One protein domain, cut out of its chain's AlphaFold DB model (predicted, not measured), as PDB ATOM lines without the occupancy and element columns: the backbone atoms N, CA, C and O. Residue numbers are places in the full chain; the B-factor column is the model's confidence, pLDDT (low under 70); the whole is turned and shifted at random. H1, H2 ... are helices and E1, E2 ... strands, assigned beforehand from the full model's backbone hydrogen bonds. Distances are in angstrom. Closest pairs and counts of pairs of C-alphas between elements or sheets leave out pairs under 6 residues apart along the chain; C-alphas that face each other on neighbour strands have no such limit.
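This is residues 333 to 416 of the 578 residues of the protein "DUF4942 domain-containing protein" of Pseudomonas sp. FSL W5-0299 (UniProt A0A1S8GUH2). A strongly twisted four-stranded sheet, curled like part of a barrel, is built of a long hairpin, E1 and E2, and a shorter one, E3 and E4; the long hairpin reaches toward one end of the longest axis. Toward the other end H2 and H3 meet the sheet with parts of their length, H2 near E3 and E4 and H3 near E1 and E2, while little H1 lies on the way from E2 to H2. The printed part has 84 residues, with elements in the order E1 E2 H1 H2 E3 E4 H3, of the mixed class, helices and strands. The sheet's order is E1 - E2 - E4 - E3, all antiparallel. The whole is elongated, spanning 45 by 27 by 21 A, and only just compact, close to loose, with a radius of gyration of the C-alphas of 13.9 A.

E1, residues 335 to 342, and E2, residues 350 to 360, form a hairpin; N 339 and O 353 are within hydrogen-bond range at 2.8 A. E2 bends by 121 degrees at residue 357, and beyond the bend it is the antiparallel neighbour of E4, residues 397 to 400, with N 399 and O 359 at 2.8 A. E4 forms a hairpin with E3, residues 386 to 389, with N 388 and O 398 at 2.8 A. H1, residues 363 to 366, is not on the sheet. It is close to but not clearly touching H2, residues 370 to 382; their closest C-alphas, of Arg 366 and Ile 373, are 6.4 A apart. H2 only grazes the sheet, with its residues 377 to 381. E2, H1, H2 and E3 make a split strand-helix-strand unit, two strands running the same way with E4 between them, and its crossover is right-handed. H3, residues 406 to 415, is on the sheet; on a local plane fitted to only 6 C-alphas it lies over E1, at a height of 12.0 A over the sheet, and stands up from it at 51 degrees. The closest C-alphas of E1 and H3, of Ser 335 and Leu 406, are 6.9 A apart. H2 and H3 are close but not clearly touching, with the C-alphas of Met 380 and Ile 409 at 8.0 A, at a steep tilt of 65 degrees, opposite ways. In H2 and H3 every O i to N i+4 pair is within hydrogen-bond range; H1 is too short for such a pair.

E1 begins at C-alpha 335, (20.922, -20.666, 19.731), and is 21.2 A long; E2 measures 18.2 A. H2 is 18.4 A long from C-alpha 370 at (39.728, -27.162, 17.485). H3 measures 14.3 A and ends at C-alpha 415, (20.247, -33.496, 7.571).

The C-alphas farthest apart, of Phe 346 and Gly 416, are 44.9 A apart. The printed part has no cut and no long link. Residues 367 to 372, of which 370 to 372 belong to H2, stand free. The mean pLDDT of the printed part is 91.5, and no printed residue is under 70.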
ATOM      1  N   THR A 333      23.012 -27.485  18.946       95.38
ATOM      2  CA  THR A 333      23.046 -26.704  20.199       95.38
ATOM      3  C   THR A 333      23.100 -25.196  19.976       95.38
ATOM      4  O   THR A 333      22.975 -24.443  20.943       95.38
ATOM      5  N   LEU A 334      23.293 -24.737  18.732       95.69
ATOM      6  CA  LEU A 334      23.330 -23.308  18.436       95.69
ATOM      7  C   LEU A 334      21.989 -22.675  18.795       95.69
ATOM      8  O   LEU A 334      20.917 -23.235  18.555       95.69
ATOM      9  N   SER A 335      22.071 -21.474  19.348       95.00
ATOM     10  CA  SER A 335      20.922 -20.666  19.731       95.00
ATOM     11  C   SER A 335      21.157 -19.208  19.359       95.00
ATOM     12  O   SER A 335      22.291 -18.800  19.079       95.00
ATOM     13  N   GLN A 336      20.094 -18.404  19.421       95.94
ATOM     14  CA  GLN A 336      20.203 -16.955  19.281       95.94
ATOM     15  C   GLN A 336      21.258 -16.400  20.245       95.94
ATOM     16  O   GLN A 336      21.275 -16.717  21.441       95.94
ATOM     17  N   TYR A 337      22.147 -15.567  19.712       95.75
ATOM     18  CA  TYR A 337      23.151 -14.888  20.506       95.75
ATOM     19  C   TYR A 337      22.508 -13.753  21.301       95.75
ATOM     20  O   TYR A 337      21.805 -12.899  20.759       95.75
ATOM     21  N   ASN A 338      22.806 -13.725  22.597       93.69
ATOM     22  CA  ASN A 338      22.408 -12.651  23.490       93.69
ATOM     23  C   ASN A 338      23.660 -11.931  23.984       93.69
ATOM     24  O   ASN A 338      24.519 -12.547  24.620       93.69
ATOM     25  N   LYS A 339      23.760 -10.622  23.735       91.94
ATOM     26  CA  LYS A 339      24.807  -9.812  24.362       91.94
ATOM     27  C   LYS A 339      24.477  -9.640  25.843       91.94
ATOM     28  O   LYS A 339      23.334  -9.356  26.201       91.94
ATOM     29  N   ILE A 340      25.490  -9.805  26.683       90.69
ATOM     30  CA  ILE A 340      25.378  -9.662  28.134       90.69
ATOM     31  C   ILE A 340      25.810  -8.243  28.487       90.69
ATOM     32  O   ILE A 340      26.955  -7.874  28.223       90.69
ATOM     33  N   VAL A 341      24.901  -7.451  29.048       91.38
ATOM     34  CA  VAL A 341      25.167  -6.082  29.515       91.38
ATOM     35  C   VAL A 341      24.908  -6.001  31.014       91.38
ATOM     36  O   VAL A 341      24.070  -6.736  31.528       91.38
ATOM     37  N   LYS A 342      25.625  -5.134  31.736       90.69
ATOM     38  CA  LYS A 342      25.356  -4.913  33.163       90.69
ATOM     39  C   LYS A 342      23.936  -4.373  33.329       90.69
ATOM     40  O   LYS A 342      23.565  -3.443  32.618       90.69
ATOM     41  N   SER A 343      23.163  -4.963  34.238       90.75
ATOM     42  CA  SER A 343      21.779  -4.543  34.431       90.75
ATOM     43  C   SER A 343      21.692  -3.235  35.207       90.75
ATOM     44  O   SER A 343      22.492  -2.963  36.104       90.75
ATOM     45  N   GLU A 344      20.669  -2.449  34.888       90.19
ATOM     46  CA  GLU A 344      20.241  -1.303  35.695       90.19
ATOM     47  C   GLU A 344      19.336  -1.733  36.868       90.19
ATOM     48  O   GLU A 344      19.059  -0.952  37.776       90.19
ATOM     49  N   SER A 345      18.869  -2.988  36.872       88.56
ATOM     50  CA  SER A 345      18.017  -3.542  37.922       88.56
ATOM     51  C   SER A 345      18.832  -4.009  39.124       88.56
ATOM     52  O   SER A 345      19.772  -4.780  38.990       88.56
ATOM     53  N   PHE A 346      18.389  -3.673  40.336       88.00
ATOM     54  CA  PHE A 346      18.986  -4.198  41.571       88.00
ATOM     55  C   PHE A 346      18.744  -5.705  41.792       88.00
ATOM     56  O   PHE A 346      19.275  -6.280  42.737       88.00
ATOM     57  N   ARG A 347      17.888  -6.345  40.978       90.19
ATOM     58  CA  ARG A 347      17.499  -7.759  41.143       90.19
ATOM     59  C   ARG A 347      18.382  -8.743  40.375       90.19
ATOM     60  O   ARG A 347      18.236  -9.943  40.584       90.19
ATOM     61  N   ARG A 348      19.222  -8.272  39.451       89.12
ATOM     62  CA  ARG A 348      20.096  -9.123  38.631       89.12
ATOM     63  C   ARG A 348      21.321  -8.347  38.183       89.12
ATOM     64  O   ARG A 348      21.213  -7.170  37.886       89.12
ATOM     65  N   ASP A 349      22.455  -9.024  38.071       89.75
ATOM     66  CA  ASP A 349      23.711  -8.357  37.714       89.75
ATOM     67  C   ASP A 349      23.803  -8.026  36.217       89.75
ATOM     68  O   ASP A 349      24.443  -7.044  35.833       89.75
ATOM     69  N   TYR A 350      23.138  -8.817  35.366       90.81
ATOM     70  CA  TYR A 350      23.227  -8.699  33.912       90.81
ATOM     71  C   TYR A 350      21.877  -8.877  33.207       90.81
ATOM     72  O   TYR A 350      21.033  -9.671  33.626       90.81
ATOM     73  N   ASP A 351      21.709  -8.153  32.101       90.75
ATOM     74  CA  ASP A 351      20.643  -8.335  31.121       90.75
ATOM     75  C   ASP A 351      21.175  -9.069  29.883       90.75
ATOM     76  O   ASP A 351      22.276  -8.799  29.397       90.75
ATOM     77  N   HIS A 352      20.361  -9.982  29.353       92.06
ATOM     78  CA  HIS A 352      20.629 -10.718  28.121       92.06
ATOM     79  C   HIS A 352      19.781 -10.116  27.005       92.06
ATOM     80  O   HIS A 352      18.560 -10.258  27.006       92.06
ATOM     81  N   ILE A 353      20.424  -9.415  26.074       92.88
ATOM     82  CA  ILE A 353      19.738  -8.726  24.978       92.88
ATOM     83  C   ILE A 353      19.974  -9.507  23.681       92.88
ATOM     84  O   ILE A 353      21.139  -9.644  23.287       92.88
ATOM     85  N   PRO A 354      18.923  -9.977  22.988       94.56
ATOM     86  CA  PRO A 354      19.086 -10.707  21.740       94.56
ATOM     87  C   PRO A 354      19.686  -9.805  20.667       94.56
ATOM     88  O   PRO A 354      19.294  -8.648  20.499       94.56
ATOM     89  N   VAL A 355      20.656 -10.341  19.931       94.69
ATOM     90  CA  VAL A 355      21.195  -9.698  18.735       94.69
ATOM     91  C   VAL A 355      20.457 -10.278  17.532       94.69
ATOM     92  O   VAL A 355      20.362 -11.494  17.362       94.69
ATOM     93  N   ARG A 356      19.873  -9.397  16.717       94.31
ATOM     94  CA  ARG A 356      19.070  -9.791  15.557       94.31
ATOM     95  C   ARG A 356      19.920 -10.591  14.568       94.31
ATOM     96  O   ARG A 356      21.027 -10.169  14.238       94.31
ATOM     97  N   ASN A 357      19.371 -11.706  14.080       94.94
ATOM     98  CA  ASN A 357      20.002 -12.587  13.092       94.94
ATOM     99  C   ASN A 357      21.409 -13.064  13.506       94.94
ATOM    100  O   ASN A 357      22.279 -13.281  12.667       94.94
ATOM    101  N   ALA A 358      21.653 -13.187  14.810       96.38
ATOM    102  CA  ALA A 358      22.929 -13.626  15.345       96.38
ATOM    103  C   ALA A 358      22.765 -14.930  16.116       96.38
ATOM    104  O   ALA A 358      21.859 -15.067  16.942       96.38
ATOM    105  N   VAL A 359      23.679 -15.867  15.891       96.94
ATOM    106  CA  VAL A 359      23.705 -17.174  16.559       96.94
ATOM    107  C   VAL A 359      25.086 -17.437  17.139       96.94
ATOM    108  O   VAL A 359      26.094 -16.945  16.631       96.94
ATOM    109  N   ALA A 360      25.154 -18.206  18.220       94.19
ATOM    110  CA  ALA A 360      26.420 -18.507  18.868       94.19
ATOM    111  C   ALA A 360      26.585 -19.992  19.158       94.19
ATOM    112  O   ALA A 360      25.646 -20.683  19.548       94.19
ATOM    113  N   VAL A 361      27.829 -20.442  19.002       92.94
ATOM    114  CA  VAL A 361      28.283 -21.736  19.505       92.94
ATOM    115  C   VAL A 361      28.469 -21.607  21.021       92.94
ATOM    116  O   VAL A 361      29.199 -20.699  21.446       92.94
ATOM    117  N   PRO A 362      27.841 -22.468  21.841       89.56
ATOM    118  CA  PRO A 362      28.019 -22.445  23.289       89.56
ATOM    119  C   PRO A 362      29.490 -22.577  23.702       89.56
ATOM    120  O   PRO A 362      30.267 -23.288  23.065       89.56
ATOM    121  N   PHE A 363      29.871 -21.916  24.799       85.69
ATOM    122  CA  PHE A 363      31.262 -21.888  25.270       85.69
ATOM    123  C   PHE A 363      31.840 -23.295  25.498       85.69
ATOM    124  O   PHE A 363      32.941 -23.585  25.044       85.69
ATOM    125  N   TYR A 364      31.062 -24.194  26.109       84.56
ATOM    126  CA  TYR A 364      31.494 -25.566  26.390       84.56
ATOM    127  C   TYR A 364      31.731 -26.416  25.127       84.56
ATOM    128  O   TYR A 364      32.506 -27.366  25.185       84.56
ATOM    129  N   GLU A 365      31.109 -26.089  23.986       87.69
ATOM    130  CA  GLU A 365      31.403 -26.768  22.713       87.69
ATOM    131  C   GLU A 365      32.684 -26.221  22.073       87.69
ATOM    132  O   GLU A 365      33.433 -26.978  21.456       87.69
ATOM    133  N   ARG A 366      32.981 -24.921  22.244       80.88
ATOM    134  CA  ARG A 366      34.185 -24.302  21.659       80.88
ATOM    135  C   ARG A 366      35.485 -24.898  22.199       80.88
ATOM    136  O   ARG A 366      36.440 -25.038  21.438       80.88
ATOM    137  N   ASP A 367      35.493 -25.302  23.465       79.81
ATOM    138  CA  ASP A 367      36.667 -25.891  24.120       79.81
ATOM    139  C   ASP A 367      36.833 -27.396  23.844       79.81
ATOM    140  O   ASP A 367      37.845 -27.993  24.208       79.81
ATOM    141  N   ARG A 368      35.861 -28.031  23.175       81.19
ATOM    142  CA  ARG A 368      35.835 -29.487  22.984       81.19
ATOM    143  C   ARG A 368      36.891 -29.985  21.998       81.19
ATOM    144  O   ARG A 368      37.545 -30.993  22.254       81.19
ATOM    145  N   SER A 369      37.021 -29.332  20.841       89.06
ATOM    146  CA  SER A 369      38.012 -29.687  19.814       89.06
ATOM    147  C   SER A 369      38.164 -28.587  18.766       89.06
ATOM    148  O   SER A 369      37.198 -28.183  18.121       89.06
ATOM    149  N   LYS A 370      39.409 -28.167  18.513       89.31
ATOM    150  CA  LYS A 370      39.728 -27.162  17.485       89.31
ATOM    151  C   LYS A 370      39.331 -27.613  16.074       89.31
ATOM    152  O   LYS A 370      38.873 -26.796  15.283       89.31
ATOM    153  N   HIS A 371      39.513 -28.896  15.755       90.69
ATOM    154  CA  HIS A 371      39.174 -29.438  14.435       90.69
ATOM    155  C   HIS A 371      37.661 -29.507  14.221       90.69
ATOM    156  O   HIS A 371      37.185 -29.138  13.153       90.69
ATOM    157  N   LEU A 372      36.918 -29.903  15.261       92.38
ATOM    158  CA  LEU A 372      35.456 -29.937  15.237       92.38
ATOM    159  C   LEU A 372      34.876 -28.541  14.984       92.38
ATOM    160  O   LEU A 372      34.026 -28.365  14.117       92.38
ATOM    161  N   ILE A 373      35.376 -27.537  15.710       93.75
ATOM    162  CA  ILE A 373      34.919 -26.154  15.552       93.75
ATOM    163  C   ILE A 373      35.292 -25.584  14.185       93.75
ATOM    164  O   ILE A 373      34.470 -24.903  13.592       93.75
ATOM    165  N   ALA A 374      36.460 -25.915  13.629       92.56
ATOM    166  CA  ALA A 374      36.812 -25.487  12.274       92.56
ATOM    167  C   ALA A 374      35.851 -26.048  11.201       92.56
ATOM    168  O   ALA A 374      35.525 -25.356  10.234       92.56
ATOM    169  N   GLU A 375      35.370 -27.285  11.370       93.50
ATOM    170  CA  GLU A 375      34.368 -27.877  10.474       93.50
ATOM    171  C   GLU A 375      32.996 -27.200  10.644       93.50
ATOM    172  O   GLU A 375      32.368 -26.838   9.652       93.50
ATOM    173  N   VAL A 376      32.574 -26.927  11.886       95.31
ATOM    174  CA  VAL A 376      31.366 -26.129  12.178       95.31
ATOM    175  C   VAL A 376      31.464 -24.738  11.549       95.31
ATOM    176  O   VAL A 376      30.532 -24.312  10.875       95.31
ATOM    177  N   ASP A 377      32.593 -24.049  11.705       93.81
ATOM    178  CA  ASP A 377      32.823 -22.719  11.138       93.81
ATOM    179  C   ASP A 377      32.722 -22.741   9.603       93.81
ATOM    180  O   ASP A 377      32.144 -21.832   9.009       93.81
ATOM    181  N   THR A 378      33.203 -23.812   8.961       91.62
ATOM    182  CA  THR A 378      33.052 -24.021   7.510       91.62
ATOM    183  C   THR A 378      31.578 -24.140   7.116       91.62
ATOM    184  O   THR A 378      31.154 -23.526   6.138       91.62
ATOM    185  N   VAL A 379      30.775 -24.881   7.889       93.56
ATOM    186  CA  VAL A 379      29.326 -24.985   7.652       93.56
ATOM    187  C   VAL A 379      28.644 -23.630   7.823       93.56
ATOM    188  O   VAL A 379      27.864 -23.222   6.967       93.56
ATOM    189  N   MET A 380      28.968 -22.900   8.888       94.69
ATOM    190  CA  MET A 380      28.381 -21.589   9.170       94.69
ATOM    191  C   MET A 380      28.689 -20.566   8.071       94.69
ATOM    192  O   MET A 380      27.790 -19.836   7.653       94.69
ATOM    193  N   GLN A 381      29.922 -20.551   7.553       91.19
ATOM    194  CA  GLN A 381      30.312 -19.716   6.409       91.19
ATOM    195  C   GLN A 381      29.556 -20.104   5.140       91.19
ATOM    196  O   GLN A 381      29.050 -19.236   4.434       91.19
ATOM    197  N   ALA A 382      29.440 -21.404   4.866       88.56
ATOM    198  CA  ALA A 382      28.712 -21.900   3.706       88.56
ATOM    199  C   ALA A 382      27.212 -21.563   3.751       88.56
ATOM    200  O   ALA A 382      26.589 -21.466   2.699       88.56
ATOM    201  N   LEU A 383      26.633 -21.330   4.934       90.75
ATOM    202  CA  LEU A 383      25.254 -20.850   5.103       90.75
ATOM    203  C   LEU A 383      25.118 -19.315   5.047       90.75
ATOM    204  O   LEU A 383      24.022 -18.799   5.257       90.75
ATOM    205  N   GLY A 384      26.204 -18.587   4.770       88.12
ATOM    206  CA  GLY A 384      26.216 -17.124   4.657       88.12
ATOM    207  C   GLY A 384      26.542 -16.385   5.959       88.12
ATOM    208  O   GLY A 384      26.407 -15.165   6.028       88.12
ATOM    209  N   GLY A 385      26.967 -17.098   7.004       92.06
ATOM    210  CA  GLY A 385      27.322 -16.497   8.284       92.06
ATOM    211  C   GLY A 385      28.683 -15.802   8.253       92.06
ATOM    212  O   GLY A 385      29.653 -16.317   7.697       92.06
ATOM    213  N   VAL A 386      28.788 -14.670   8.952       92.50
ATOM    214  CA  VAL A 386      30.047 -13.941   9.163       92.50
ATOM    215  C   VAL A 386      30.421 -13.953  10.642       92.50
ATOM    216  O   VAL A 386      29.692 -13.431  11.493       92.50
ATOM    217  N   LEU A 387      31.577 -14.535  10.970       94.19
ATOM    218  CA  LEU A 387      32.082 -14.555  12.341       94.19
ATOM    219  C   LEU A 387      32.422 -13.129  12.795       94.19
ATOM    220  O   LEU A 387      33.264 -12.457  12.203       94.19
ATOM    221  N   THR A 388      31.772 -12.681  13.863       94.44
ATOM    222  CA  THR A 388      31.801 -11.296  14.336       94.44
ATOM    223  C   THR A 388      32.128 -11.243  15.827       94.44
ATOM    224  O   THR A 388      31.611 -12.022  16.630       94.44
ATOM    225  N   ASN A 389      32.977 -10.290  16.220       92.31
ATOM    226  CA  ASN A 389      33.292 -10.029  17.625       92.31
ATOM    227  C   ASN A 389      32.209  -9.153  18.267       92.31
ATOM    228  O   ASN A 389      31.752  -8.167  17.685       92.31
ATOM    229  N   CYS A 390      31.813  -9.470  19.498       88.56
ATOM    230  CA  CYS A 390      30.882  -8.635  20.242       88.56
ATOM    231  C   CYS A 390      31.540  -7.320  20.668       88.56
ATOM    232  O   CYS A 390      32.577  -7.305  21.326       88.56
ATOM    233  N   THR A 391      30.899  -6.201  20.323       85.12
ATOM    234  CA  THR A 391      31.383  -4.849  20.638       85.12
ATOM    235  C   THR A 391      31.371  -4.549  22.136       85.12
ATOM    236  O   THR A 391      32.233  -3.825  22.619       85.12
ATOM    237  N   VAL A 392      30.417  -5.128  22.873       84.19
ATOM    238  CA  VAL A 392      30.293  -4.970  24.331       84.19
ATOM    239  C   VAL A 392      31.249  -5.911  25.063       84.19
ATOM    240  O   VAL A 392      31.990  -5.487  25.942       84.19
ATOM    241  N   ASN A 393      31.265  -7.185  24.666       82.62
ATOM    242  CA  ASN A 393      32.088  -8.219  25.284       82.62
ATOM    243  C   ASN A 393      33.111  -8.714  24.266       82.62
ATOM    244  O   ASN A 393      32.884  -9.725  23.611       82.62
ATOM    245  N   GLN A 394      34.255  -8.034  24.158       78.75
ATOM    246  CA  GLN A 394      35.269  -8.303  23.121       78.75
ATOM    247  C   GLN A 394      35.833  -9.736  23.121       78.75
ATOM    248  O   GLN A 394      36.414 -10.169  22.133       78.75
ATOM    249  N   ARG A 395      35.654 -10.487  24.216       80.75
ATOM    250  CA  ARG A 395      36.025 -11.910  24.321       80.75
ATOM    251  C   ARG A 395      34.961 -12.872  23.778       80.75
ATOM    252  O   ARG A 395      35.187 -14.075  23.777       80.75
ATOM    253  N   SER A 396      33.798 -12.369  23.368       86.00
ATOM    254  CA  SER A 396      32.690 -13.165  22.848       86.00
ATOM    255  C   SER A 396      32.553 -12.982  21.340       86.00
ATOM    256  O   SER A 396      32.666 -11.868  20.825       86.00
ATOM    257  N   GLN A 397      32.288 -14.084  20.642       91.19
ATOM    258  CA  GLN A 397      32.111 -14.125  19.195       91.19
ATOM    259  C   GLN A 397      30.793 -14.805  18.847       91.19
ATOM    260  O   GLN A 397      30.401 -15.789  19.484       91.19
ATOM    261  N   TYR A 398      30.146 -14.314  17.802       94.88
ATOM    262  CA  TYR A 398      28.904 -14.854  17.267       94.88
ATOM    263  C   TYR A 398      28.946 -14.843  15.742       94.88
ATOM    264  O   TYR A 398      29.762 -14.157  15.132       94.88
ATOM    265  N   TRP A 399      28.067 -15.617  15.125       97.06
ATOM    266  CA  TRP A 399      27.860 -15.619  13.686       97.06
ATOM    267  C   TRP A 399      26.719 -14.666  13.356       97.06
ATOM    268  O   TRP A 399      25.601 -14.865  13.832       97.06
ATOM    269  N   GLN A 400      27.018 -13.622  12.587       96.19
ATOM    270  CA  GLN A 400      26.030 -12.681  12.073       96.19
ATOM    271  C   GLN A 400      25.524 -13.170  10.718       96.19
ATOM    272  O   GLN A 400      26.320 -13.478   9.835       96.19
ATOM    273  N   PHE A 401      24.206 -13.183  10.563       94.38
ATOM    274  CA  PHE A 401      23.510 -13.406   9.303       94.38
ATOM    275  C   PHE A 401      22.696 -12.158   8.954       94.38
ATOM    276  O   PHE A 401      22.327 -11.360   9.819       94.38
ATOM    277  N   ASP A 402      22.397 -11.970   7.682       90.56
ATOM    278  CA  ASP A 402      21.484 -10.940   7.182       90.56
ATOM    279  C   ASP A 402      20.014 -11.412   7.154       90.56
ATOM    280  O   ASP A 402      19.106 -10.590   7.028       90.56
ATOM    281  N   PHE A 403      19.759 -12.700   7.409       91.31
ATOM    282  CA  PHE A 403      18.437 -13.307   7.626       91.31
ATOM    283  C   PHE A 403      18.379 -14.117   8.935       91.31
ATOM    284  O   PHE A 403      19.400 -14.352   9.581       91.31
ATOM    285  N   ASP A 404      17.182 -14.543   9.351       91.50
ATOM    286  CA  ASP A 404      17.040 -15.452  10.496       91.50
ATOM    287  C   ASP A 404      17.411 -16.891  10.095       91.50
ATOM    288  O   ASP A 404      16.644 -17.607   9.438       91.50
ATOM    289  N   ALA A 405      18.636 -17.280  10.448       94.06
ATOM    290  CA  ALA A 405      19.258 -18.529  10.024       94.06
ATOM    291  C   ALA A 405      19.088 -19.687  11.016       94.06
ATOM    292  O   ALA A 405      19.506 -20.800  10.703       94.06
ATOM    293  N   LEU A 406      18.519 -19.462  12.206       94.62
ATOM    294  CA  LEU A 406      18.573 -20.459  13.280       94.62
ATOM    295  C   LEU A 406      17.882 -21.776  12.894       94.62
ATOM    296  O   LEU A 406      18.487 -22.840  13.019       94.62
ATOM    297  N   ASP A 407      16.662 -21.695  12.362       93.00
ATOM    298  CA  ASP A 407      15.917 -22.884  11.936       93.00
ATOM    299  C   ASP A 407      16.633 -23.617  10.793       93.00
ATOM    300  O   ASP A 407      16.771 -24.838  10.835       93.00
ATOM    301  N   LEU A 408      17.191 -22.870   9.829       93.44
ATOM    302  CA  LEU A 408      17.968 -23.434   8.721       93.44
ATOM    303  C   LEU A 408      19.204 -24.196   9.226       93.44
ATOM    304  O   LEU A 408      19.509 -25.287   8.749       93.44
ATOM    305  N   ILE A 409      19.913 -23.646  10.212       96.50
ATOM    306  CA  ILE A 409      21.068 -24.307  10.831       96.50
ATOM    307  C   ILE A 409      20.642 -25.622  11.488       96.50
ATOM    308  O   ILE A 409      21.342 -26.627  11.351       96.50
ATOM    309  N   HIS A 410      19.502 -25.647  12.182       96.75
ATOM    310  CA  HIS A 410      18.994 -26.872  12.800       96.75
ATOM    311  C   HIS A 410      18.509 -27.900  11.773       96.75
ATOM    312  O   HIS A 410      18.707 -29.096  11.982       96.75
ATOM    313  N   GLU A 411      17.938 -27.466  10.652       94.75
ATOM    314  CA  GLU A 411      17.603 -28.341   9.523       94.75
ATOM    315  C   GLU A 411      18.861 -28.968   8.904       94.75
ATOM    316  O   GLU A 411      18.910 -30.179   8.691       94.75
ATOM    317  N   VAL A 412      19.919 -28.180   8.693       95.00
ATOM    318  CA  VAL A 412      21.221 -28.680   8.218       95.00
ATOM    319  C   VAL A 412      21.846 -29.637   9.237       95.00
ATOM    320  O   VAL A 412      22.380 -30.680   8.854       95.00
ATOM    321  N   ALA A 413      21.738 -29.333  10.535       96.69
ATOM    322  CA  ALA A 413      22.201 -30.204  11.615       96.69
ATOM    323  C   ALA A 413      21.495 -31.568  11.603       96.69
ATOM    324  O   ALA A 413      22.147 -32.599  11.759       96.69
ATOM    325  N   ALA A 414      20.175 -31.570  11.391       95.81
ATOM    326  CA  ALA A 414      19.364 -32.771  11.233       95.81
ATOM    327  C   ALA A 414      19.773 -33.570   9.988       95.81
ATOM    328  O   ALA A 414      19.983 -34.784  10.067       95.81
ATOM    329  N   LEU A 415      19.922 -32.886   8.853       94.19
ATOM    330  CA  LEU A 415      20.247 -33.496   7.571       94.19
ATOM    331  C   LEU A 415      21.650 -34.117   7.553       94.19
ATOM    332  O   LEU A 415      21.856 -35.151   6.918       94.19
ATOM    333  N   GLY A 416      22.614 -33.528   8.262       93.38
ATOM    334  CA  GLY A 416      23.977 -34.052   8.382       93.38
ATOM    335  C   GLY A 416      24.910 -33.684   7.221       93.38
ATOM    336  O   GLY A 416      26.020 -34.203   7.135       93.38
TER     337      GLY A 416